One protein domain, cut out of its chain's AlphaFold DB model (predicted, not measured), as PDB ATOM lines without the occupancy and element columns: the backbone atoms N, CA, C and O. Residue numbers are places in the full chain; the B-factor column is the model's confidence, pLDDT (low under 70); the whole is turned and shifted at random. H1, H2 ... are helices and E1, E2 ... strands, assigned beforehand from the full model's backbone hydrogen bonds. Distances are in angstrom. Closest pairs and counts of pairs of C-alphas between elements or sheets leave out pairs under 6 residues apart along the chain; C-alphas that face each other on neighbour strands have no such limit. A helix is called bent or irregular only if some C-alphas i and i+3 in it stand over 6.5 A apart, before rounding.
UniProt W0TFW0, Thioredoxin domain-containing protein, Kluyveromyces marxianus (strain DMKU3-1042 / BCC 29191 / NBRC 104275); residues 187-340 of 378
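What this domain is: This is residues 187 to 340 of the 378 residues of the protein "Thioredoxin domain-containing protein" of Kluyveromyces marxianus (strain DMKU3-1042 / BCC 29191 / NBRC 104275) (UniProt W0TFW0). A strongly twisted sheet of five strands runs through the middle of the domain, with H4, H6 and H7 covering one face and the short helix H2 over the opposite face. H6 and H7 form a helical hairpin over the E3 to E5 part of the sheet, H4 covers E2 and E1, and H1 and H5 lie towards the H2 side, not on the sheet. The printed part has 154 residues with seven named helices and five named strands, in the order H1 H2 E1 H3 H4 E2 H5 E3 E4 H6 H7 E5. The sheet is mixed, in the order E2 E1 E3 E4 E5, and the class is mixed, helices and strands. The whole is compact and rounded, with a radius of gyration of the C-alphas of 15.1 A and spans of 44 by 38 by 26 A.

Where its parts are: H1, residues 187 to 192, begins with C-alpha 187 at (1.039, -8.923, -31.097), and H2 is residues 195 to 201. E1, residues 217 to 222, is 15.9 A long from first to last C-alpha, with C-alpha 217 at (-9.017, 0.297, -20.320). H3 is residues 228 to 235 and H4 residues 242 to 249. E2, residues 254 to 259, is 16.8 A long, and H5, residues 263 to 271, is 13.8 A. E3, residues 279 to 284, is 16.5 A long and E4, residues 287 to 292, is 16.9 A. H6, residues 304 to 316, is 16.6 A long and H7, residues 319 to 331, is 15.3 A. E5, residues 336 to 339, ends with C-alpha 339 at (-1.529, 12.285, -23.279). H3, H5 and H7 are irregular: C-alphas 229 and 232 are 7.1 A apart, 264 and 267 7.6 A, and 321 and 324 8.9 A.

How they stand to each other: E2 and E5 are the edge strands of the sheet. E2 and E1 are parallel at 22 degrees, with N 220 and O 256 within hydrogen-bond range at 2.8 A. With H3 and H4 between them, E1 and E2 make a strand-helix-strand unit, two parallel neighbour strands joined through helices, whose crossover is right-handed. E1 and E3 are antiparallel at 167 degrees, with N 219 and O 281 at 2.7 A. E3 and E4 form an antiparallel hairpin, with N 282 and O 289 at 2.7 A. E4 and E5 are antiparallel at 145 degrees, with N 339 and O 288 at 2.8 A. H6 is over E3 at a height over the sheet of 9.5 A and runs along the strands, at 14 degrees to E3 on the local plane. H7 touches H6, the closest C-alphas being those of Cys 315 and Cys 326, 5.0 A apart, at a steep tilt of 43 degrees, opposite ways. H4 is on the same face, at a height over the sheet of 9.7 A. H2 is on the opposite face at 8.5 A, its closest C-alpha pair with E3 being Ala 197 and Ile 283, 6.2 A apart. H3 only grazes the sheet. H1 and H5 are near each other. Every O i to N i+4 pair is within hydrogen-bond range in H1, H2, H4 and H6, against 2 of 4 in H3, 3 of 5 in H5 and 6 of 9 in H7.

The domain as a whole: The two C-alphas farthest apart are those of Glu 206 and Asn 301, at 44.1 A. The printed part has no cut. The links from H2 to E1, with 15 residues, and from E4 to H6, with 11, are long. The mean pLDDT of the printed part is 86.9, and residues 206 to 214, 296 to 301 and 319 to 322 are under 70.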
ATOM      1  N   GLU A 187       2.100  -8.140 -30.455       95.44
ATOM      2  CA  GLU A 187       1.039  -8.923 -31.097       95.44
ATOM      3  C   GLU A 187      -0.095  -9.200 -30.103       95.44
ATOM      4  O   GLU A 187      -1.250  -8.853 -30.360       95.44
ATOM      5  N   SER A 188       0.244  -9.727 -28.929       95.56
ATOM      6  CA  SER A 188      -0.654  -9.901 -27.788       95.56
ATOM      7  C   SER A 188      -1.296  -8.581 -27.367       95.56
ATOM      8  O   SER A 188      -2.504  -8.566 -27.139       95.56
ATOM      9  N   PHE A 189      -0.570  -7.455 -27.370       95.44
ATOM     10  CA  PHE A 189      -1.158  -6.128 -27.144       95.44
ATOM     11  C   PHE A 189      -2.306  -5.830 -28.122       95.44
ATOM     12  O   PHE A 189      -3.411  -5.487 -27.696       95.44
ATOM     13  N   ARG A 190      -2.070  -5.993 -29.432       93.94
ATOM     14  CA  ARG A 190      -3.072  -5.709 -30.477       93.94
ATOM     15  C   ARG A 190      -4.258  -6.669 -30.435       93.94
ATOM     16  O   ARG A 190      -5.370  -6.257 -30.739       93.94
ATOM     17  N   ASN A 191      -4.021  -7.924 -30.068       94.44
ATOM     18  CA  ASN A 191      -5.052  -8.960 -30.036       94.44
ATOM     19  C   ASN A 191      -5.896  -8.928 -28.752       94.44
ATOM     20  O   ASN A 191      -7.049  -9.359 -28.766       94.44
ATOM     21  N   THR A 192      -5.326  -8.444 -27.647       94.75
ATOM     22  CA  THR A 192      -5.968  -8.465 -26.324       94.75
ATOM     23  C   THR A 192      -6.782  -7.199 -26.062       94.75
ATOM     24  O   THR A 192      -7.876  -7.268 -25.490       94.75
ATOM     25  N   LEU A 193      -6.277  -6.029 -26.469       93.00
ATOM     26  CA  LEU A 193      -6.983  -4.771 -26.249       93.00
ATOM     27  C   LEU A 193      -8.169  -4.602 -27.212       93.00
ATOM     28  O   LEU A 193      -8.131  -5.068 -28.349       93.00
ATOM     29  N   PRO A 194      -9.221  -3.876 -26.791       91.69
ATOM     30  CA  PRO A 194     -10.221  -3.350 -27.715       91.69
ATOM     31  C   PRO A 194      -9.572  -2.524 -28.837       91.69
ATOM     32  O   PRO A 194      -8.651  -1.746 -28.579       91.69
ATOM     33  N   GLN A 195     -10.065  -2.669 -30.071       89.12
ATOM     34  CA  GLN A 195      -9.482  -2.005 -31.244       89.12
ATOM     35  C   GLN A 195      -9.469  -0.476 -31.104       89.12
ATOM     36  O   GLN A 195      -8.481   0.158 -31.450       89.12
ATOM     37  N   ASP A 196     -10.511   0.110 -30.516       88.69
ATOM     38  CA  ASP A 196     -10.595   1.543 -30.218       88.69
ATOM     39  C   ASP A 196      -9.478   2.010 -29.273       88.69
ATOM     40  O   ASP A 196      -8.909   3.084 -29.467       88.69
ATOM     41  N   ALA A 197      -9.105   1.192 -28.286       92.06
ATOM     42  CA  ALA A 197      -7.978   1.492 -27.409       92.06
ATOM     43  C   ALA A 197      -6.639   1.383 -28.157       92.06
ATOM     44  O   ALA A 197      -5.768   2.234 -27.978       92.06
ATOM     45  N   VAL A 198      -6.484   0.381 -29.033       92.56
ATOM     46  CA  VAL A 198      -5.291   0.227 -29.885       92.56
ATOM     47  C   VAL A 198      -5.127   1.430 -30.815       92.56
ATOM     48  O   VAL A 198      -4.039   1.999 -30.875       92.56
ATOM     49  N   ASP A 199      -6.200   1.849 -31.484       90.31
ATOM     50  CA  ASP A 199      -6.209   2.991 -32.404       90.31
ATOM     51  C   ASP A 199      -5.976   4.313 -31.663       90.31
ATOM     52  O   ASP A 199      -5.335   5.220 -32.188       90.31
ATOM     53  N   THR A 200      -6.436   4.415 -30.412       91.38
ATOM     54  CA  THR A 200      -6.155   5.576 -29.559       91.38
ATOM     55  C   THR A 200      -4.661   5.685 -29.246       91.38
ATOM     56  O   THR A 200      -4.118   6.785 -29.266       91.38
ATOM     57  N   VAL A 201      -3.974   4.567 -28.980       91.94
ATOM     58  CA  VAL A 201      -2.524   4.547 -28.698       91.94
ATOM     59  C   VAL A 201      -1.692   4.725 -29.971       91.94
ATOM     60  O   VAL A 201      -0.700   5.458 -29.967       91.94
ATOM     61  N   PHE A 202      -2.097   4.070 -31.058       91.31
ATOM     62  CA  PHE A 202      -1.435   4.091 -32.361       91.31
ATOM     63  C   PHE A 202      -2.379   4.661 -33.427       91.31
ATOM     64  O   PHE A 202      -2.920   3.903 -34.236       91.31
ATOM     65  N   PRO A 203      -2.572   5.992 -33.454       86.88
ATOM     66  CA  PRO A 203      -3.499   6.614 -34.386       86.88
ATOM     67  C   PRO A 203      -3.049   6.384 -35.831       86.88
ATOM     68  O   PRO A 203      -1.937   6.745 -36.218       86.88
ATOM     69  N   SER A 204      -3.938   5.801 -36.636       81.50
ATOM     70  CA  SER A 204      -3.766   5.655 -38.082       81.50
ATOM     71  C   SER A 204      -4.625   6.688 -38.816       81.50
ATOM     72  O   SER A 204      -5.786   6.876 -38.447       81.50
ATOM     73  N   PRO A 205      -4.118   7.338 -39.882       72.00
ATOM     74  CA  PRO A 205      -4.910   8.268 -40.690       72.00
ATOM     75  C   PRO A 205      -6.115   7.609 -41.385       72.00
ATOM     76  O   PRO A 205      -7.018   8.314 -41.823       72.00
ATOM     77  N   GLU A 206      -6.136   6.277 -41.478       65.44
ATOM     78  CA  GLU A 206      -7.210   5.493 -42.105       65.44
ATOM     79  C   GLU A 206      -8.216   4.915 -41.094       65.44
ATOM     80  O   GLU A 206      -9.175   4.257 -41.497       65.44
ATOM     81  N   ALA A 207      -8.018   5.133 -39.789       62.38
ATOM     82  CA  ALA A 207      -8.914   4.604 -38.766       62.38
ATOM     83  C   ALA A 207     -10.258   5.353 -38.791       62.38
ATOM     84  O   ALA A 207     -10.366   6.505 -38.358       62.38
ATOM     85  N   GLU A 208     -11.302   4.700 -39.306       57.16
ATOM     86  CA  GLU A 208     -12.674   5.169 -39.124       57.16
ATOM     87  C   GLU A 208     -13.014   5.120 -37.633       57.16
ATOM     88  O   GLU A 208     -12.839   4.098 -36.973       57.16
ATOM     89  N   THR A 209     -13.513   6.232 -37.091       54.28
ATOM     90  CA  THR A 209     -13.938   6.328 -35.693       54.28
ATOM     91  C   THR A 209     -15.158   5.430 -35.498       54.28
ATOM     92  O   THR A 209     -16.302   5.852 -35.679       54.28
ATOM     93  N   THR A 210     -14.945   4.154 -35.176       51.69
ATOM     94  CA  THR A 210     -16.043   3.268 -34.805       51.69
ATOM     95  C   THR A 210     -16.578   3.734 -33.463       51.69
ATOM     96  O   THR A 210     -16.019   3.436 -32.412       51.69
ATOM     97  N   LEU A 211     -17.680   4.482 -33.526       49.31
ATOM     98  CA  LEU A 211     -18.478   4.975 -32.405       49.31
ATOM     99  C   LEU A 211     -19.236   3.808 -31.729       49.31
ATOM    100  O   LEU A 211     -20.462   3.796 -31.629       49.31
ATOM    101  N   GLY A 212     -18.508   2.753 -31.369       52.38
ATOM    102  CA  GLY A 212     -18.983   1.688 -30.498       52.38
ATOM    103  C   GLY A 212     -18.892   2.128 -29.041       52.38
ATOM    104  O   GLY A 212     -18.252   3.125 -28.723       52.38
ATOM    105  N   ASN A 213     -19.540   1.384 -28.148       56.56
ATOM    106  CA  ASN A 213     -19.476   1.626 -26.708       56.56
ATOM    107  C   ASN A 213     -18.040   1.328 -26.224       56.56
ATOM    108  O   ASN A 213     -17.727   0.185 -25.880       56.56
ATOM    109  N   ALA A 214     -17.163   2.332 -26.313       66.38
ATOM    110  CA  ALA A 214     -15.737   2.232 -26.033       66.38
ATOM    111  C   ALA A 214     -15.541   1.726 -24.604       66.38
ATOM    112  O   ALA A 214     -15.987   2.344 -23.635       66.38
ATOM    113  N   SER A 215     -14.941   0.544 -24.469       78.56
ATOM    114  CA  SER A 215     -14.682  -0.029 -23.151       78.56
ATOM    115  C   SER A 215     -13.464   0.666 -22.570       78.56
ATOM    116  O   SER A 215     -12.393   0.610 -23.165       78.56
ATOM    117  N   ALA A 216     -13.613   1.287 -21.404       93.06
ATOM    118  CA  ALA A 216     -12.485   1.885 -20.712       93.06
ATOM    119  C   ALA A 216     -11.434   0.822 -20.350       93.06
ATOM    120  O   ALA A 216     -11.757  -0.265 -19.857       93.06
ATOM    121  N   VAL A 217     -10.171   1.159 -20.577       95.88
ATOM    122  CA  VAL A 217      -9.017   0.297 -20.320       95.88
ATOM    123  C   VAL A 217      -8.078   0.985 -19.335       95.88
ATOM    124  O   VAL A 217      -7.819   2.176 -19.452       95.88
ATOM    125  N   CYS A 218      -7.555   0.228 -18.376       97.44
ATOM    126  CA  CYS A 218      -6.488   0.626 -17.469       97.44
ATOM    127  C   CYS A 218      -5.245  -0.223 -17.760       97.44
ATOM    128  O   CYS A 218      -5.309  -1.450 -17.697       97.44
ATOM    129  N   LEU A 219      -4.130   0.425 -18.081       97.38
ATOM    130  CA  LEU A 219      -2.821  -0.176 -18.308       97.38
ATOM    131  C   LEU A 219      -1.898   0.213 -17.152       97.38
ATOM    132  O   LEU A 219      -1.614   1.393 -16.950       97.38
ATOM    133  N   ALA A 220      -1.421  -0.766 -16.393       96.88
ATOM    134  CA  ALA A 220      -0.462  -0.564 -15.320       96.88
ATOM    135  C   ALA A 220       0.934  -0.996 -15.771       96.88
ATOM    136  O   ALA A 220       1.212  -2.182 -15.924       96.88
ATOM    137  N   PHE A 221       1.814  -0.020 -15.959       95.88
ATOM    138  CA  PHE A 221       3.211  -0.208 -16.327       95.88
ATOM    139  C   PHE A 221       4.049  -0.373 -15.058       95.88
ATOM    140  O   PHE A 221       4.310   0.599 -14.342       95.88
ATOM    141  N   ILE A 222       4.443  -1.609 -14.765       94.69
ATOM    142  CA  ILE A 222       5.197  -1.988 -13.561       94.69
ATOM    143  C   ILE A 222       6.423  -2.827 -13.933       94.69
ATOM    144  O   ILE A 222       6.672  -3.062 -15.108       94.69
ATOM    145  N   ASN A 223       7.244  -3.223 -12.964       92.62
ATOM    146  CA  ASN A 223       8.312  -4.207 -13.165       92.62
ATOM    147  C   ASN A 223       8.673  -4.899 -11.834       92.62
ATOM    148  O   ASN A 223       8.282  -4.418 -10.763       92.62
ATOM    149  N   PRO A 224       9.456  -5.991 -11.858       90.12
ATOM    150  CA  PRO A 224       9.828  -6.735 -10.650       90.12
ATOM    151  C   PRO A 224      10.696  -5.963  -9.641       90.12
ATOM    152  O   PRO A 224      10.862  -6.409  -8.501       90.12
ATOM    153  N   TRP A 225      11.271  -4.826 -10.046       89.69
ATOM    154  CA  TRP A 225      12.204  -4.015  -9.253       89.69
ATOM    155  C   TRP A 225      11.677  -2.613  -8.945       89.69
ATOM    156  O   TRP A 225      12.472  -1.711  -8.672       89.69
ATOM    157  N   ILE A 226      10.353  -2.429  -8.958       89.12
ATOM    158  CA  ILE A 226       9.726  -1.193  -8.484       89.12
ATOM    159  C   ILE A 226      10.143  -0.884  -7.044       89.12
ATOM    160  O   ILE A 226      10.589  -1.760  -6.295       89.12
ATOM    161  N   ASP A 227       9.982   0.381  -6.658       88.12
ATOM    162  CA  ASP A 227      10.284   0.828  -5.301       88.12
ATOM    163  C   ASP A 227       9.606  -0.074  -4.253       88.12
ATOM    164  O   ASP A 227       8.454  -0.489  -4.415       88.12
ATOM    165  N   LEU A 228      10.326  -0.368  -3.164       84.75
ATOM    166  CA  LEU A 228       9.853  -1.234  -2.079       84.75
ATOM    167  C   LEU A 228       8.507  -0.771  -1.511       84.75
ATOM    168  O   LEU A 228       7.722  -1.603  -1.064       84.75
ATOM    169  N   TYR A 229       8.234   0.537  -1.546       86.81
ATOM    170  CA  TYR A 229       6.959   1.110  -1.133       86.81
ATOM    171  C   TYR A 229       5.773   0.580  -1.956       86.81
ATOM    172  O   TYR A 229       4.713   0.293  -1.403       86.81
ATOM    173  N   TYR A 230       5.963   0.395  -3.265       89.12
ATOM    174  CA  TYR A 230       4.931  -0.076  -4.191       89.12
ATOM    175  C   TYR A 230       4.932  -1.591  -4.387       89.12
ATOM    176  O   TYR A 230       3.965  -2.138  -4.920       89.12
ATOM    177  N   GLN A 231       5.986  -2.279  -3.944       86.62
ATOM    178  CA  GLN A 231       6.148  -3.712  -4.163       86.62
ATOM    179  C   GLN A 231       4.960  -4.524  -3.631       86.62
ATOM    180  O   GLN A 231       4.428  -5.361  -4.353       86.62
ATOM    181  N   ASP A 232       4.492  -4.249  -2.413       86.62
ATOM    182  CA  ASP A 232       3.339  -4.961  -1.846       86.62
ATOM    183  C   ASP A 232       2.003  -4.535  -2.504       86.62
ATOM    184  O   ASP A 232       1.063  -5.325  -2.544       86.62
ATOM    185  N   MET A 233       1.913  -3.324  -3.074       89.38
ATOM    186  CA  MET A 233       0.690  -2.816  -3.723       89.38
ATOM    187  C   MET A 233       0.456  -3.393  -5.125       89.38
ATOM    188  O   MET A 233      -0.691  -3.479  -5.563       89.38
ATOM    189  N   PHE A 234       1.525  -3.752  -5.839       89.69
ATOM    190  CA  PHE A 234       1.457  -4.231  -7.228       89.69
ATOM    191  C   PHE A 234       1.965  -5.663  -7.418       89.69
ATOM    192  O   PHE A 234       1.639  -6.290  -8.419       89.69
ATOM    193  N   ASN A 235       2.735  -6.188  -6.464       85.31
ATOM    194  CA  ASN A 235       3.350  -7.515  -6.521       85.31
ATOM    195  C   ASN A 235       3.251  -8.243  -5.159       85.31
ATOM    196  O   ASN A 235       4.113  -9.047  -4.803       85.31
ATOM    197  N   GLY A 236       2.258  -7.883  -4.338       85.12
ATOM    198  CA  GLY A 236       1.970  -8.494  -3.035       85.12
ATOM    199  C   GLY A 236       0.822  -9.499  -3.088       85.12
ATOM    200  O   GLY A 236       0.527 -10.055  -4.141       85.12
ATOM    201  N   ASP A 237       0.187  -9.725  -1.936       84.56
ATOM    202  CA  ASP A 237      -1.028 -10.544  -1.806       84.56
ATOM    203  C   ASP A 237      -2.138 -10.028  -2.733       84.56
ATOM    204  O   ASP A 237      -2.346  -8.815  -2.806       84.56
ATOM    205  N   ILE A 238      -2.898 -10.927  -3.366       85.00
ATOM    206  CA  ILE A 238      -4.074 -10.589  -4.179       85.00
ATOM    207  C   ILE A 238      -5.063  -9.661  -3.448       85.00
ATOM    208  O   ILE A 238      -5.688  -8.808  -4.078       85.00
ATOM    209  N   GLU A 239      -5.189  -9.766  -2.120       83.81
ATOM    210  CA  GLU A 239      -6.031  -8.867  -1.314       83.81
ATOM    211  C   GLU A 239      -5.426  -7.469  -1.123       83.81
ATOM    212  O   GLU A 239      -6.156  -6.491  -0.930       83.81
ATOM    213  N   ALA A 240      -4.100  -7.358  -1.174       82.12
ATOM    214  CA  ALA A 240      -3.366  -6.103  -1.067       82.12
ATOM    215  C   ALA A 240      -3.215  -5.393  -2.421       82.12
ATOM    216  O   ALA A 240      -3.032  -4.172  -2.436       82.12
ATOM    217  N   LEU A 241      -3.337  -6.125  -3.535       90.81
ATOM    218  CA  LEU A 241      -3.171  -5.582  -4.878       90.81
ATOM    219  C   LEU A 241      -4.178  -4.471  -5.179       90.81
ATOM    220  O   LEU A 241      -5.391  -4.686  -5.243       90.81
ATOM    221  N   ILE A 242      -3.655  -3.274  -5.443       93.25
ATOM    222  CA  ILE A 242      -4.468  -2.096  -5.753       93.25
ATOM    223  C   ILE A 242      -5.312  -2.322  -7.012       93.25
ATOM    224  O   ILE A 242      -6.512  -2.065  -7.005       93.25
ATOM    225  N   LEU A 243      -4.723  -2.891  -8.066       94.62
ATOM    226  CA  LEU A 243      -5.417  -3.149  -9.330       94.62
ATOM    227  C   LEU A 243      -6.536  -4.180  -9.174       94.62
ATOM    228  O   LEU A 243      -7.597  -4.021  -9.771       94.62
ATOM    229  N   GLU A 244      -6.350  -5.192  -8.324       94.56
ATOM    230  CA  GLU A 244      -7.389  -6.181  -8.044       94.56
ATOM    231  C   GLU A 244      -8.584  -5.523  -7.338       94.56
ATOM    232  O   GLU A 244      -9.733  -5.726  -7.737       94.56
ATOM    233  N   LYS A 245      -8.337  -4.670  -6.335       94.50
ATOM    234  CA  LYS A 245      -9.400  -3.912  -5.653       94.50
ATOM    235  C   LYS A 245     -10.146  -2.978  -6.604       94.50
ATOM    236  O   LYS A 245     -11.378  -2.987  -6.617       94.50
ATOM    237  N   LEU A 246      -9.421  -2.219  -7.428       95.88
ATOM    238  CA  LEU A 246     -10.018  -1.324  -8.423       95.88
ATOM    239  C   LEU A 246     -10.840  -2.120  -9.453       95.88
ATOM    240  O   LEU A 246     -11.983  -1.767  -9.732       95.88
ATOM    241  N   SER A 247     -10.332  -3.252  -9.947       95.50
ATOM    242  CA  SER A 247     -11.064  -4.105 -10.898       95.50
ATOM    243  C   SER A 247     -12.377  -4.664 -10.333       95.50
ATOM    244  O   SER A 247     -13.360  -4.823 -11.058       95.50
ATOM    245  N   LYS A 248     -12.432  -4.927  -9.018       94.75
ATOM    246  CA  LYS A 248     -13.659  -5.342  -8.322       94.75
ATOM    247  C   LYS A 248     -14.661  -4.194  -8.205       94.75
ATOM    248  O   LYS A 248     -15.861  -4.431  -8.339       94.75
ATOM    249  N   ALA A 249     -14.181  -2.978  -7.950       95.31
ATOM    250  CA  ALA A 249     -15.015  -1.790  -7.790       95.31
ATOM    251  C   ALA A 249     -15.566  -1.251  -9.125       95.31
ATOM    252  O   ALA A 249     -16.697  -0.764  -9.153       95.31
ATOM    253  N   TRP A 250     -14.829  -1.407 -10.233       95.44
ATOM    254  CA  TRP A 250     -15.250  -0.980 -11.576       95.44
ATOM    255  C   TRP A 250     -15.174  -2.117 -12.609       95.44
ATOM    256  O   TRP A 250     -14.283  -2.114 -13.458       95.44
ATOM    257  N   PRO A 251     -16.135  -3.066 -12.610       93.69
ATOM    258  CA  PRO A 251     -16.137  -4.209 -13.532       93.69
ATOM    259  C   PRO A 251     -16.213  -3.845 -15.022       93.69
ATOM    260  O   PRO A 251     -15.936  -4.685 -15.875       93.69
ATOM    261  N   GLN A 252     -16.641  -2.623 -15.345       92.00
ATOM    262  CA  GLN A 252     -16.700  -2.102 -16.711       92.00
ATOM    263  C   GLN A 252     -15.344  -1.623 -17.248       92.00
ATOM    264  O   GLN A 252     -15.213  -1.438 -18.455       92.00
ATOM    265  N   VAL A 253     -14.356  -1.406 -16.374       94.75
ATOM    266  CA  VAL A 253     -12.993  -1.033 -16.763       94.75
ATOM    267  C   VAL A 253     -12.157  -2.306 -16.833       94.75
ATOM    268  O   VAL A 253     -12.121  -3.086 -15.881       94.75
ATOM    269  N   LYS A 254     -11.481  -2.536 -17.959       96.00
ATOM    270  CA  LYS A 254     -10.578  -3.685 -18.118       96.00
ATOM    271  C   LYS A 254      -9.182  -3.308 -17.636       96.00
ATOM    272  O   LYS A 254      -8.643  -2.311 -18.103       96.00
ATOM    273  N   PHE A 255      -8.604  -4.094 -16.733       96.62
ATOM    274  CA  PHE A 255      -7.289  -3.826 -16.149       96.62
ATOM    275  C   PHE A 255      -6.243  -4.773 -16.725       96.62
ATOM    276  O   PHE A 255      -6.450  -5.986 -16.731       96.62
ATOM    277  N   TYR A 256      -5.118  -4.209 -17.150       96.38
ATOM    278  CA  TYR A 256      -3.973  -4.937 -17.676       96.38
ATOM    279  C   TYR A 256      -2.704  -4.527 -16.944       96.38
ATOM    280  O   TYR A 256      -2.511  -3.352 -16.628       96.38
ATOM    281  N   VAL A 257      -1.830  -5.495 -16.710       95.06
ATOM    282  CA  VAL A 257      -0.477  -5.288 -16.201       95.06
ATOM    283  C   VAL A 257       0.503  -5.484 -17.346       95.06
ATOM    284  O   VAL A 257       0.405  -6.454 -18.088       95.06
ATOM    285  N   LEU A 258       1.439  -4.549 -17.483       95.25
ATOM    286  CA  LEU A 258       2.508  -4.600 -18.467       95.25
ATOM    287  C   LEU A 258       3.843  -4.495 -17.743       95.25
ATOM    288  O   LEU A 258       4.082  -3.540 -16.994       95.25
ATOM    289  N   ASP A 259       4.713  -5.470 -17.988       93.25
ATOM    290  CA  ASP A 259       6.069  -5.463 -17.463       93.25
ATOM    291  C   ASP A 259       6.966  -4.569 -18.330       93.25
ATOM    292  O   ASP A 259       7.291  -4.859 -19.479       93.25
ATOM    293  N   THR A 260       7.377  -3.444 -17.755       92.62
ATOM    294  CA  THR A 260       8.272  -2.461 -18.379       92.62
ATOM    295  C   THR A 260       9.687  -2.986 -18.615       92.62
ATOM    296  O   THR A 260      10.461  -2.338 -19.318       92.62
ATOM    297  N   SER A 261      10.039  -4.147 -18.055       89.69
ATOM    298  CA  SER A 261      11.311  -4.818 -18.315       89.69
ATOM    299  C   SER A 261      11.302  -5.701 -19.570       89.69
ATOM    300  O   SER A 261      12.380  -6.075 -20.030       89.69
ATOM    301  N   THR A 262      10.132  -5.960 -20.169       90.50
ATOM    302  CA  THR A 262       9.956  -6.789 -21.373       90.50
ATOM    303  C   THR A 262      10.359  -6.033 -22.654       90.50
ATOM    304  O   THR A 262       9.663  -5.093 -23.063       90.50
ATOM    305  N   PRO A 263      11.467  -6.403 -23.330       90.62
ATOM    306  CA  PRO A 263      11.968  -5.677 -24.505       90.62
ATOM    307  C   PRO A 263      11.007  -5.659 -25.703       90.62
ATOM    308  O   PRO A 263      10.989  -4.691 -26.477       90.62
ATOM    309  N   GLU A 264      10.195  -6.705 -25.851       93.25
ATOM    310  CA  GLU A 264       9.226  -6.908 -26.930       93.25
ATOM    311  C   GLU A 264       8.135  -5.824 -26.932       93.25
ATOM    312  O   GLU A 264       7.603  -5.478 -27.987       93.25
ATOM    313  N   LEU A 265       7.864  -5.218 -25.771       94.69
ATOM    314  CA  LEU A 265       6.910  -4.119 -25.593       94.69
ATOM    315  C   LEU A 265       7.548  -2.727 -25.712       94.69
ATOM    316  O   LEU A 265       6.858  -1.708 -25.622       94.69
ATOM    317  N   SER A 266       8.852  -2.639 -25.985       93.94
ATOM    318  CA  SER A 266       9.542  -1.349 -26.096       93.94
ATOM    319  C   SER A 266       8.925  -0.357 -27.105       93.94
ATOM    320  O   SER A 266       8.973   0.844 -26.820       93.94
ATOM    321  N   PRO A 267       8.317  -0.763 -28.247       93.81
ATOM    322  CA  PRO A 267       7.621   0.180 -29.126       93.81
ATOM    323  C   PRO A 267       6.425   0.857 -28.446       93.81
ATOM    324  O   PRO A 267       6.240   2.061 -28.612       93.81
ATOM    325  N   LEU A 268       5.656   0.109 -27.647       94.06
ATOM    326  CA  LEU A 268       4.531   0.635 -26.875       94.06
ATOM    327  C   LEU A 268       5.004   1.626 -25.811       94.06
ATOM    328  O   LEU A 268       4.459   2.723 -25.708       94.06
ATOM    329  N   PHE A 269       6.046   1.273 -25.056       93.69
ATOM    330  CA  PHE A 269       6.571   2.147 -24.003       93.69
ATOM    331  C   PHE A 269       7.107   3.463 -24.568       93.69
ATOM    332  O   PHE A 269       6.877   4.517 -23.978       93.69
ATOM    333  N   ARG A 270       7.753   3.428 -25.743       92.38
ATOM    334  CA  ARG A 270       8.175   4.643 -26.456       92.38
ATOM    335  C   ARG A 270       6.986   5.470 -26.940       92.38
ATOM    336  O   ARG A 270       7.001   6.682 -26.754       92.38
ATOM    337  N   GLN A 271       5.968   4.828 -27.516       92.06
ATOM    338  CA  GLN A 271       4.766   5.511 -28.004       92.06
ATOM    339  C   GLN A 271       4.034   6.257 -26.882       92.06
ATOM    340  O   GLN A 271       3.562   7.369 -27.090       92.06
ATOM    341  N   LEU A 272       3.967   5.654 -25.694       92.12
ATOM    342  CA  LEU A 272       3.309   6.222 -24.515       92.12
ATOM    343  C   LEU A 272       4.249   7.029 -23.606       92.12
ATOM    344  O   LEU A 272       3.821   7.489 -22.554       92.12
ATOM    345  N   GLN A 273       5.519   7.192 -23.996       91.75
ATOM    346  CA  GLN A 273       6.550   7.902 -23.229       91.75
ATOM    347  C   GLN A 273       6.667   7.434 -21.767       91.75
ATOM    348  O   GLN A 273       6.876   8.228 -20.851       91.75
ATOM    349  N   ILE A 274       6.555   6.123 -21.538       92.19
ATOM    350  CA  ILE A 274       6.666   5.541 -20.200       92.19
ATOM    351  C   ILE A 274       8.129   5.590 -19.750       92.19
ATOM    352  O   ILE A 274       8.975   4.873 -20.283       92.19
ATOM    353  N   SER A 275       8.426   6.438 -18.764       85.88
ATOM    354  CA  SER A 275       9.781   6.632 -18.225       85.88
ATOM    355  C   SER A 275       9.976   6.087 -16.807       85.88
ATOM    356  O   SER A 275      11.114   5.905 -16.375       85.88
ATOM    357  N   HIS A 276       8.886   5.822 -16.081       87.50
ATOM    358  CA  HIS A 276       8.906   5.399 -14.680       87.50
ATOM    359  C   HIS A 276       7.890   4.285 -14.412       87.50
ATOM    360  O   HIS A 276       6.872   4.170 -15.094       87.50
ATOM    361  N   ALA A 277       8.156   3.483 -13.383       90.31
ATOM    362  CA  ALA A 277       7.241   2.477 -12.862       90.31
ATOM    363  C   ALA A 277       7.072   2.686 -11.342       90.31
ATOM    364  O   ALA A 277       8.090   2.858 -10.663       90.31
ATOM    365  N   PRO A 278       5.841   2.652 -10.794       93.75
ATOM    366  CA  PRO A 278       4.572   2.411 -11.486       93.75
ATOM    367  C   PRO A 278       4.075   3.633 -12.277       93.75
ATOM    368  O   PRO A 278       4.021   4.741 -11.746       93.75
ATOM    369  N   THR A 279       3.613   3.409 -13.507       94.81
ATOM    370  CA  THR A 279       2.787   4.375 -14.253       94.81
ATOM    371  C   THR A 279       1.452   3.724 -14.583       94.81
ATOM    372  O   THR A 279       1.421   2.600 -15.076       94.81
ATOM    373  N   ILE A 280       0.345   4.406 -14.315       96.12
ATOM    374  CA  ILE A 280      -1.008   3.929 -14.615       96.12
ATOM    375  C   ILE A 280      -1.572   4.773 -15.747       96.12
ATOM    376  O   ILE A 280      -1.569   5.997 -15.656       96.12
ATOM    377  N   SER A 281      -2.069   4.141 -16.804       96.44
ATOM    378  CA  SER A 281      -2.716   4.813 -17.926       96.44
ATOM    379  C   SER A 281      -4.155   4.348 -18.084       96.44
ATOM    380  O   SER A 281      -4.434   3.156 -18.087       96.44
ATOM    381  N   PHE A 282      -5.068   5.293 -18.251       96.12
ATOM    382  CA  PHE A 282      -6.455   5.056 -18.597       96.12
ATOM    383  C   PHE A 282      -6.698   5.475 -20.043       96.12
ATOM    384  O   PHE A 282      -6.415   6.611 -20.420       96.12
ATOM    385  N   ILE A 283      -7.257   4.564 -20.834       94.31
ATOM    386  CA  ILE A 283      -7.678   4.806 -22.212       94.31
ATOM    387  C   ILE A 283      -9.200   4.724 -22.244       94.31
ATOM    388  O   ILE A 283      -9.782   3.696 -21.889       94.31
ATOM    389  N   TYR A 284      -9.847   5.819 -22.624       91.94
ATOM    390  CA  TYR A 284     -11.303   5.923 -22.686       91.94
ATOM    391  C   TYR A 284     -11.698   7.050 -23.639       91.94
ATOM    392  O   TYR A 284     -11.018   8.068 -23.696       91.94
ATOM    393  N   ASP A 285     -12.792   6.877 -24.383       87.19
ATOM    394  CA  ASP A 285     -13.357   7.921 -25.256       87.19
ATOM    395  C   ASP A 285     -12.323   8.597 -26.191       87.19
ATOM    396  O   ASP A 285     -12.285   9.816 -26.346       87.19
ATOM    397  N   GLY A 286     -11.399   7.810 -26.758       86.94
ATOM    398  CA  GLY A 286     -10.327   8.320 -27.627       86.94
ATOM    399  C   GLY A 286      -9.270   9.183 -26.923       86.94
ATOM    400  O   GLY A 286      -8.445   9.815 -27.586       86.94
ATOM    401  N   LYS A 287      -9.283   9.238 -25.589       90.25
ATOM    402  CA  LYS A 287      -8.327   9.965 -24.752       90.25
ATOM    403  C   LYS A 287      -7.431   8.987 -24.008       90.25
ATOM    404  O   LYS A 287      -7.844   7.890 -23.630       90.25
ATOM    405  N   ILE A 288      -6.208   9.435 -23.755       94.00
ATOM    406  CA  ILE A 288      -5.260   8.761 -22.876       94.00
ATOM    407  C   ILE A 288      -5.006   9.693 -21.702       94.00
ATOM    408  O   ILE A 288      -4.678  10.863 -21.886       94.00
ATOM    409  N   LEU A 289      -5.161   9.177 -20.496       94.19
ATOM    410  CA  LEU A 289      -4.777   9.828 -19.253       94.19
ATOM    411  C   LEU A 289      -3.702   8.955 -18.617       94.19
ATOM    412  O   LEU A 289      -3.912   7.751 -18.516       94.19
ATOM    413  N   TYR A 290      -2.576   9.503 -18.176       92.81
ATOM    414  CA  TYR A 290      -1.648   8.749 -17.328       92.81
ATOM    415  C   TYR A 290      -1.448   9.436 -15.988       92.81
ATOM    416  O   TYR A 290      -1.646  10.641 -15.853       92.81
ATOM    417  N   THR A 291      -1.032   8.650 -15.005       92.25
ATOM    418  CA  THR A 291      -0.531   9.113 -13.722       92.25
ATOM    419  C   THR A 291       0.687   8.298 -13.300       92.25
ATOM    420  O   THR A 291       0.719   7.078 -13.480       92.25
ATOM    421  N   GLN A 292       1.702   8.970 -12.765       90.12
ATOM    422  CA  GLN A 292       2.909   8.331 -12.241       90.12
ATOM    423  C   GLN A 292       2.845   8.266 -10.716       90.12
ATOM    424  O   GLN A 292       2.574   9.267 -10.056       90.12
ATOM    425  N   LEU A 293       3.122   7.091 -10.148       88.38
ATOM    426  CA  LEU A 293       3.203   6.920  -8.699       88.38
ATOM    427  C   LEU A 293       4.659   7.076  -8.263       88.38
ATOM    428  O   LEU A 293       5.499   6.221  -8.545       88.38
ATOM    429  N   LEU A 294       4.963   8.182  -7.584       83.12
ATOM    430  CA  LEU A 294       6.306   8.482  -7.094       83.12
ATOM    431  C   LEU A 294       6.381   8.363  -5.564       83.12
ATOM    432  O   LEU A 294       5.505   8.885  -4.865       83.12
ATOM    433  N   PRO A 295       7.427   7.718  -5.009       74.62
ATOM    434  CA  PRO A 295       7.577   7.607  -3.565       74.62
ATOM    435  C   PRO A 295       7.591   8.990  -2.911       74.62
ATOM    436  O   PRO A 295       8.203   9.923  -3.431       74.62
ATOM    437  N   MET A 296       6.962   9.113  -1.740       66.12
ATOM    438  CA  MET A 296       6.846  10.382  -1.003       66.12
ATOM    439  C   MET A 296       6.096  11.494  -1.753       66.12
ATOM    440  O   MET A 296       6.219  12.666  -1.379       66.12
ATOM    441  N   ASP A 297       5.297  11.153  -2.768       66.44
ATOM    442  CA  ASP A 297       4.357  12.103  -3.347       66.44
ATOM    443  C   ASP A 297       3.399  12.619  -2.255       66.44
ATOM    444  O   ASP A 297       2.727  11.868  -1.541       66.44
ATOM    445  N   ARG A 298       3.368  13.944  -2.094       55.19
ATOM    446  CA  ARG A 298       2.513  14.622  -1.112       55.19
ATOM    447  C   ARG A 298       1.043  14.608  -1.523       55.19
ATOM    448  O   ARG A 298       0.194  14.876  -0.675       55.19
ATOM    449  N   ASN A 299       0.738  14.298  -2.781       57.44
ATOM    450  CA  ASN A 299      -0.632  14.308  -3.281       57.44
ATOM    451  C   ASN A 299      -1.387  13.037  -2.907       57.44
ATOM    452  O   ASN A 299      -2.515  13.130  -2.420       57.44
ATOM    453  N   SER A 300      -0.759  11.860  -3.026       59.53
ATOM    454  CA  SER A 300      -1.399  10.611  -2.600       59.53
ATOM    455  C   SER A 300      -1.592  10.563  -1.081       59.53
ATOM    456  O   SER A 300      -2.558   9.966  -0.615       59.53
ATOM    457  N   ASN A 301      -0.712  11.191  -0.285       61.50
ATOM    458  CA  ASN A 301      -0.702  11.089   1.184       61.50
ATOM    459  C   ASN A 301      -0.805   9.629   1.680       61.50
ATOM    460  O   ASN A 301      -1.487   9.356   2.671       61.50
ATOM    461  N   SER A 302      -0.163   8.694   0.969       70.00
ATOM    462  CA  SER A 302      -0.278   7.246   1.209       70.00
ATOM    463  C   SER A 302      -1.696   6.686   1.022       70.00
ATOM    464  O   SER A 302      -2.131   5.787   1.746       70.00
ATOM    465  N   LYS A 303      -2.447   7.267   0.081       83.94
ATOM    466  CA  LYS A 303      -3.791   6.854  -0.334       83.94
ATOM    467  C   LYS A 303      -3.865   6.644  -1.843       83.94
ATOM    468  O   LYS A 303      -4.794   7.108  -2.497       83.94
ATOM    469  N   GLU A 304      -2.897   5.929  -2.394       89.56
ATOM    470  CA  GLU A 304      -2.800   5.589  -3.816       89.56
ATOM    471  C   GLU A 304      -4.097   4.950  -4.334       89.56
ATOM    472  O   GLU A 304      -4.570   5.284  -5.417       89.56
ATOM    473  N   GLU A 305      -4.722   4.083  -3.530       90.19
ATOM    474  CA  GLU A 305      -6.009   3.453  -3.858       90.19
ATOM    475  C   GLU A 305      -7.126   4.486  -4.035       90.19
ATOM    476  O   GLU A 305      -7.854   4.435  -5.024       90.19
ATOM    477  N   GLN A 306      -7.234   5.450  -3.114       89.69
ATOM    478  CA  GLN A 306      -8.235   6.513  -3.206       89.69
ATOM    479  C   GLN A 306      -7.932   7.454  -4.379       89.69
ATOM    480  O   GLN A 306      -8.832   7.824  -5.120       89.69
ATOM    481  N   TYR A 307      -6.660   7.788  -4.574       90.31
ATOM    482  CA  TYR A 307      -6.200   8.634  -5.666       90.31
ATOM    483  C   TYR A 307      -6.589   8.062  -7.042       90.31
ATOM    484  O   TYR A 307      -7.171   8.763  -7.868       90.31
ATOM    485  N   LEU A 308      -6.337   6.769  -7.278       93.75
ATOM    486  CA  LEU A 308      -6.736   6.109  -8.525       93.75
ATOM    487  C   LEU A 308      -8.258   5.934  -8.627       93.75
ATOM    488  O   LEU A 308      -8.817   6.077  -9.714       93.75
ATOM    489  N   ALA A 309      -8.937   5.655  -7.511       94.44
ATOM    490  CA  ALA A 309     -10.395   5.573  -7.459       94.44
ATOM    491  C   ALA A 309     -11.068   6.884  -7.892       94.44
ATOM    492  O   ALA A 309     -11.985   6.844  -8.713       94.44
ATOM    493  N   ASP A 310     -10.582   8.026  -7.396       92.50
ATOM    494  CA  ASP A 310     -11.116   9.354  -7.714       92.50
ATOM    495  C   ASP A 310     -10.952   9.674  -9.212       92.50
ATOM    496  O   ASP A 310     -11.871  10.210  -9.840       92.50
ATOM    497  N   ILE A 311      -9.824   9.279  -9.819       93.31
ATOM    498  CA  ILE A 311      -9.608   9.382 -11.270       93.31
ATOM    499  C   ILE A 311     -10.623   8.518 -12.028       93.31
ATOM    500  O   ILE A 311     -11.266   8.997 -12.965       93.31
ATOM    501  N   ILE A 312     -10.806   7.255 -11.638       94.62
ATOM    502  CA  ILE A 312     -11.720   6.349 -12.349       94.62
ATOM    503  C   ILE A 312     -13.164   6.850 -12.257       94.62
ATOM    504  O   ILE A 312     -13.864   6.891 -13.272       94.62
ATOM    505  N   SER A 313     -13.621   7.252 -11.069       93.69
ATOM    506  CA  SER A 313     -15.000   7.707 -10.879       93.69
ATOM    507  C   SER A 313     -15.287   9.019 -11.601       93.69
ATOM    508  O   SER A 313     -16.343   9.143 -12.215       93.69
ATOM    509  N   THR A 314     -14.358   9.976 -11.546       92.31
ATOM    510  CA  THR A 314     -14.571  11.337 -12.065       92.31
ATOM    511  C   THR A 314     -14.310  11.415 -13.565       92.31
ATOM    512  O   THR A 314     -15.084  12.011 -14.308       92.31
ATOM    513  N   CYS A 315     -13.224  10.794 -14.027       92.00
ATOM    514  CA  CYS A 315     -12.777  10.896 -15.410       92.00
ATOM    515  C   CYS A 315     -13.215   9.700 -16.249       92.00
ATOM    516  O   CYS A 315     -13.867   9.870 -17.264       92.00
ATOM    517  N   VAL A 316     -12.883   8.476 -15.847       91.19
ATOM    518  CA  VAL A 316     -13.018   7.318 -16.751       91.19
ATOM    519  C   VAL A 316     -14.478   6.896 -16.928       91.19
ATOM    520  O   VAL A 316     -14.922   6.617 -18.038       91.19
ATOM    521  N   VAL A 317     -15.235   6.849 -15.831       89.25
ATOM    522  CA  VAL A 317     -16.646   6.432 -15.829       89.25
ATOM    523  C   VAL A 317     -17.590   7.640 -15.847       89.25
ATOM    524  O   VAL A 317     -18.662   7.560 -16.442       89.25
ATOM    525  N   GLY A 318     -17.194   8.756 -15.227       78.62
ATOM    526  CA  GLY A 318     -17.995   9.984 -15.120       78.62
ATOM    527  C   GLY A 318     -17.896  10.959 -16.304       78.62
ATOM    528  O   GLY A 318     -18.682  11.904 -16.370       78.62
ATOM    529  N   ALA A 319     -16.981  10.749 -17.264       64.06
ATOM    530  CA  ALA A 319     -16.643  11.749 -18.292       64.06
ATOM    531  C   ALA A 319     -17.801  12.242 -19.171       64.06
ATOM    532  O   ALA A 319     -17.707  13.349 -19.699       64.06
ATOM    533  N   GLN A 320     -18.876  11.471 -19.353       61.22
ATOM    534  CA  GLN A 320     -19.919  11.835 -20.322       61.22
ATOM    535  C   GLN A 320     -20.743  13.076 -19.930       61.22
ATOM    536  O   GLN A 320     -21.347  13.688 -20.809       61.22
ATOM    537  N   GLU A 321     -20.746  13.492 -18.657       60.44
ATOM    538  CA  GLU A 321     -21.500  14.674 -18.196       60.44
ATOM    539  C   GLU A 321     -20.618  15.762 -17.543       60.44
ATOM    540  O   GLU A 321     -21.059  16.905 -17.401       60.44
ATOM    541  N   GLU A 322     -19.361  15.458 -17.187       69.94
ATOM    542  CA  GLU A 322     -18.556  16.281 -16.268       69.94
ATOM    543  C   GLU A 322     -17.099  16.521 -16.721       69.94
ATOM    544  O   GLU A 322     -16.192  16.626 -15.896       69.94
ATOM    545  N   GLU A 323     -16.851  16.681 -18.027       80.00
ATOM    546  CA  GLU A 323     -15.498  16.874 -18.600       80.00
ATOM    547  C   GLU A 323     -14.669  17.955 -17.875       80.00
ATOM    548  O   GLU A 323     -13.492  17.752 -17.575       80.00
ATOM    549  N   LYS A 324     -15.301  19.070 -17.487       86.44
ATOM    550  CA  LYS A 324     -14.638  20.142 -16.729       86.44
ATOM    551  C   LYS A 324     -14.185  19.703 -15.330       86.44
ATOM    552  O   LYS A 324     -13.124  20.126 -14.886       86.44
ATOM    553  N   GLN A 325     -14.970  18.879 -14.633       89.69
ATOM    554  CA  GLN A 325     -14.595  18.397 -13.299       89.69
ATOM    555  C   GLN A 325     -13.399  17.453 -13.379       89.69
ATOM    556  O   GLN A 325     -12.502  17.535 -12.546       89.69
ATOM    557  N   CYS A 326     -13.357  16.609 -14.413       91.19
ATOM    558  CA  CYS A 326     -12.191  15.784 -14.680       91.19
ATOM    559  C   CYS A 326     -10.952  16.647 -14.968       91.19
ATOM    560  O   CYS A 326      -9.922  16.445 -14.335       91.19
ATOM    561  N   GLU A 327     -11.034  17.650 -15.851       90.44
ATOM    562  CA  GLU A 327      -9.897  18.551 -16.102       90.44
ATOM    563  C   GLU A 327      -9.407  19.261 -14.832       90.44
ATOM    564  O   GLU A 327      -8.199  19.358 -14.610       90.44
ATOM    565  N   ASP A 328     -10.331  19.760 -14.006       91.06
ATOM    566  CA  ASP A 328     -10.003  20.445 -12.754       91.06
ATOM    567  C   ASP A 328      -9.344  19.480 -11.748       91.06
ATOM    568  O   ASP A 328      -8.378  19.864 -11.083       91.06
ATOM    569  N   LEU A 329      -9.804  18.222 -11.682       90.94
ATOM    570  CA  LEU A 329      -9.162  17.167 -10.895       90.94
ATOM    571  C   LEU A 329      -7.745  16.902 -11.405       90.94
ATOM    572  O   LEU A 329      -6.811  17.015 -10.622       90.94
ATOM    573  N   ILE A 330      -7.558  16.605 -12.693       91.69
ATOM    574  CA  ILE A 330      -6.239  16.258 -13.244       91.69
ATOM    575  C   ILE A 330      -5.238  17.402 -13.061       91.69
ATOM    576  O   ILE A 330      -4.129  17.163 -12.601       91.69
ATOM    577  N   ARG A 331      -5.646  18.659 -13.281       90.19
ATOM    578  CA  ARG A 331      -4.789  19.835 -13.027       90.19
ATOM    579  C   ARG A 331      -4.389  20.014 -11.562       90.19
ATOM    580  O   ARG A 331      -3.450  20.755 -11.287       90.19
ATOM    581  N   SER A 332      -5.118  19.405 -10.626       88.94
ATOM    582  CA  SER A 332      -4.783  19.438  -9.199       88.94
ATOM    583  C   SER A 332      -3.771  18.366  -8.783       88.94
ATOM    584  O   SER A 332      -3.304  18.392  -7.647       88.94
ATOM    585  N   LEU A 333      -3.436  17.431  -9.680       87.25
ATOM    586  CA  LEU A 333      -2.542  16.307  -9.417       87.25
ATOM    587  C   LEU A 333      -1.208  16.535 -10.140       87.25
ATOM    588  O   LEU A 333      -1.177  16.622 -11.362       87.25
ATOM    589  N   ASP A 334      -0.094  16.577  -9.404       83.06
ATOM    590  CA  ASP A 334       1.212  16.972  -9.972       83.06
ATOM    591  C   ASP A 334       1.762  16.012 -11.044       83.06
ATOM    592  O   ASP A 334       2.580  16.411 -11.871       83.06
ATOM    593  N   TYR A 335       1.324  14.751 -11.033       86.88
ATOM    594  CA  TYR A 335       1.855  13.693 -11.898       86.88
ATOM    595  C   TYR A 335       0.794  13.019 -12.764       86.88
ATOM    596  O   TYR A 335       1.033  11.912 -13.244       86.88
ATOM    597  N   ALA A 336      -0.363  13.659 -12.957       91.06
ATOM    598  CA  ALA A 336      -1.383  13.191 -13.888       91.06
ATOM    599  C   ALA A 336      -1.555  14.169 -15.050       91.06
ATOM    600  O   ALA A 336      -1.657  15.373 -14.836       91.06
ATOM    601  N   ASP A 337      -1.625  13.652 -16.275       92.12
ATOM    602  CA  ASP A 337      -1.868  14.482 -17.454       92.12
ATOM    603  C   ASP A 337      -2.553  13.700 -18.578       92.12
ATOM    604  O   ASP A 337      -2.469  12.468 -18.672       92.12
ATOM    605  N   PHE A 338      -3.239  14.437 -19.447       92.19
ATOM    606  CA  PHE A 338      -3.770  13.912 -20.691       92.19
ATOM    607  C   PHE A 338      -2.655  13.785 -21.720       92.19
ATOM    608  O   PHE A 338      -1.994  14.754 -22.092       92.19
ATOM    609  N   PHE A 339      -2.506  12.583 -22.255       90.31
ATOM    610  CA  PHE A 339      -1.529  12.285 -23.279       90.31
ATOM    611  C   PHE A 339      -2.157  12.305 -24.664       90.31
ATOM    612  O   PHE A 339      -3.251  11.782 -24.893       90.31
ATOM    613  N   LYS A 340      -1.422  12.880 -25.614       87.44
ATOM    614  CA  LYS A 340      -1.733  12.792 -27.038       87.44
ATOM    615  C   LYS A 340      -0.588  12.057 -27.726       87.44
ATOM    616  O   LYS A 340       0.508  12.619 -27.787       87.44
TER     617      LYS A 340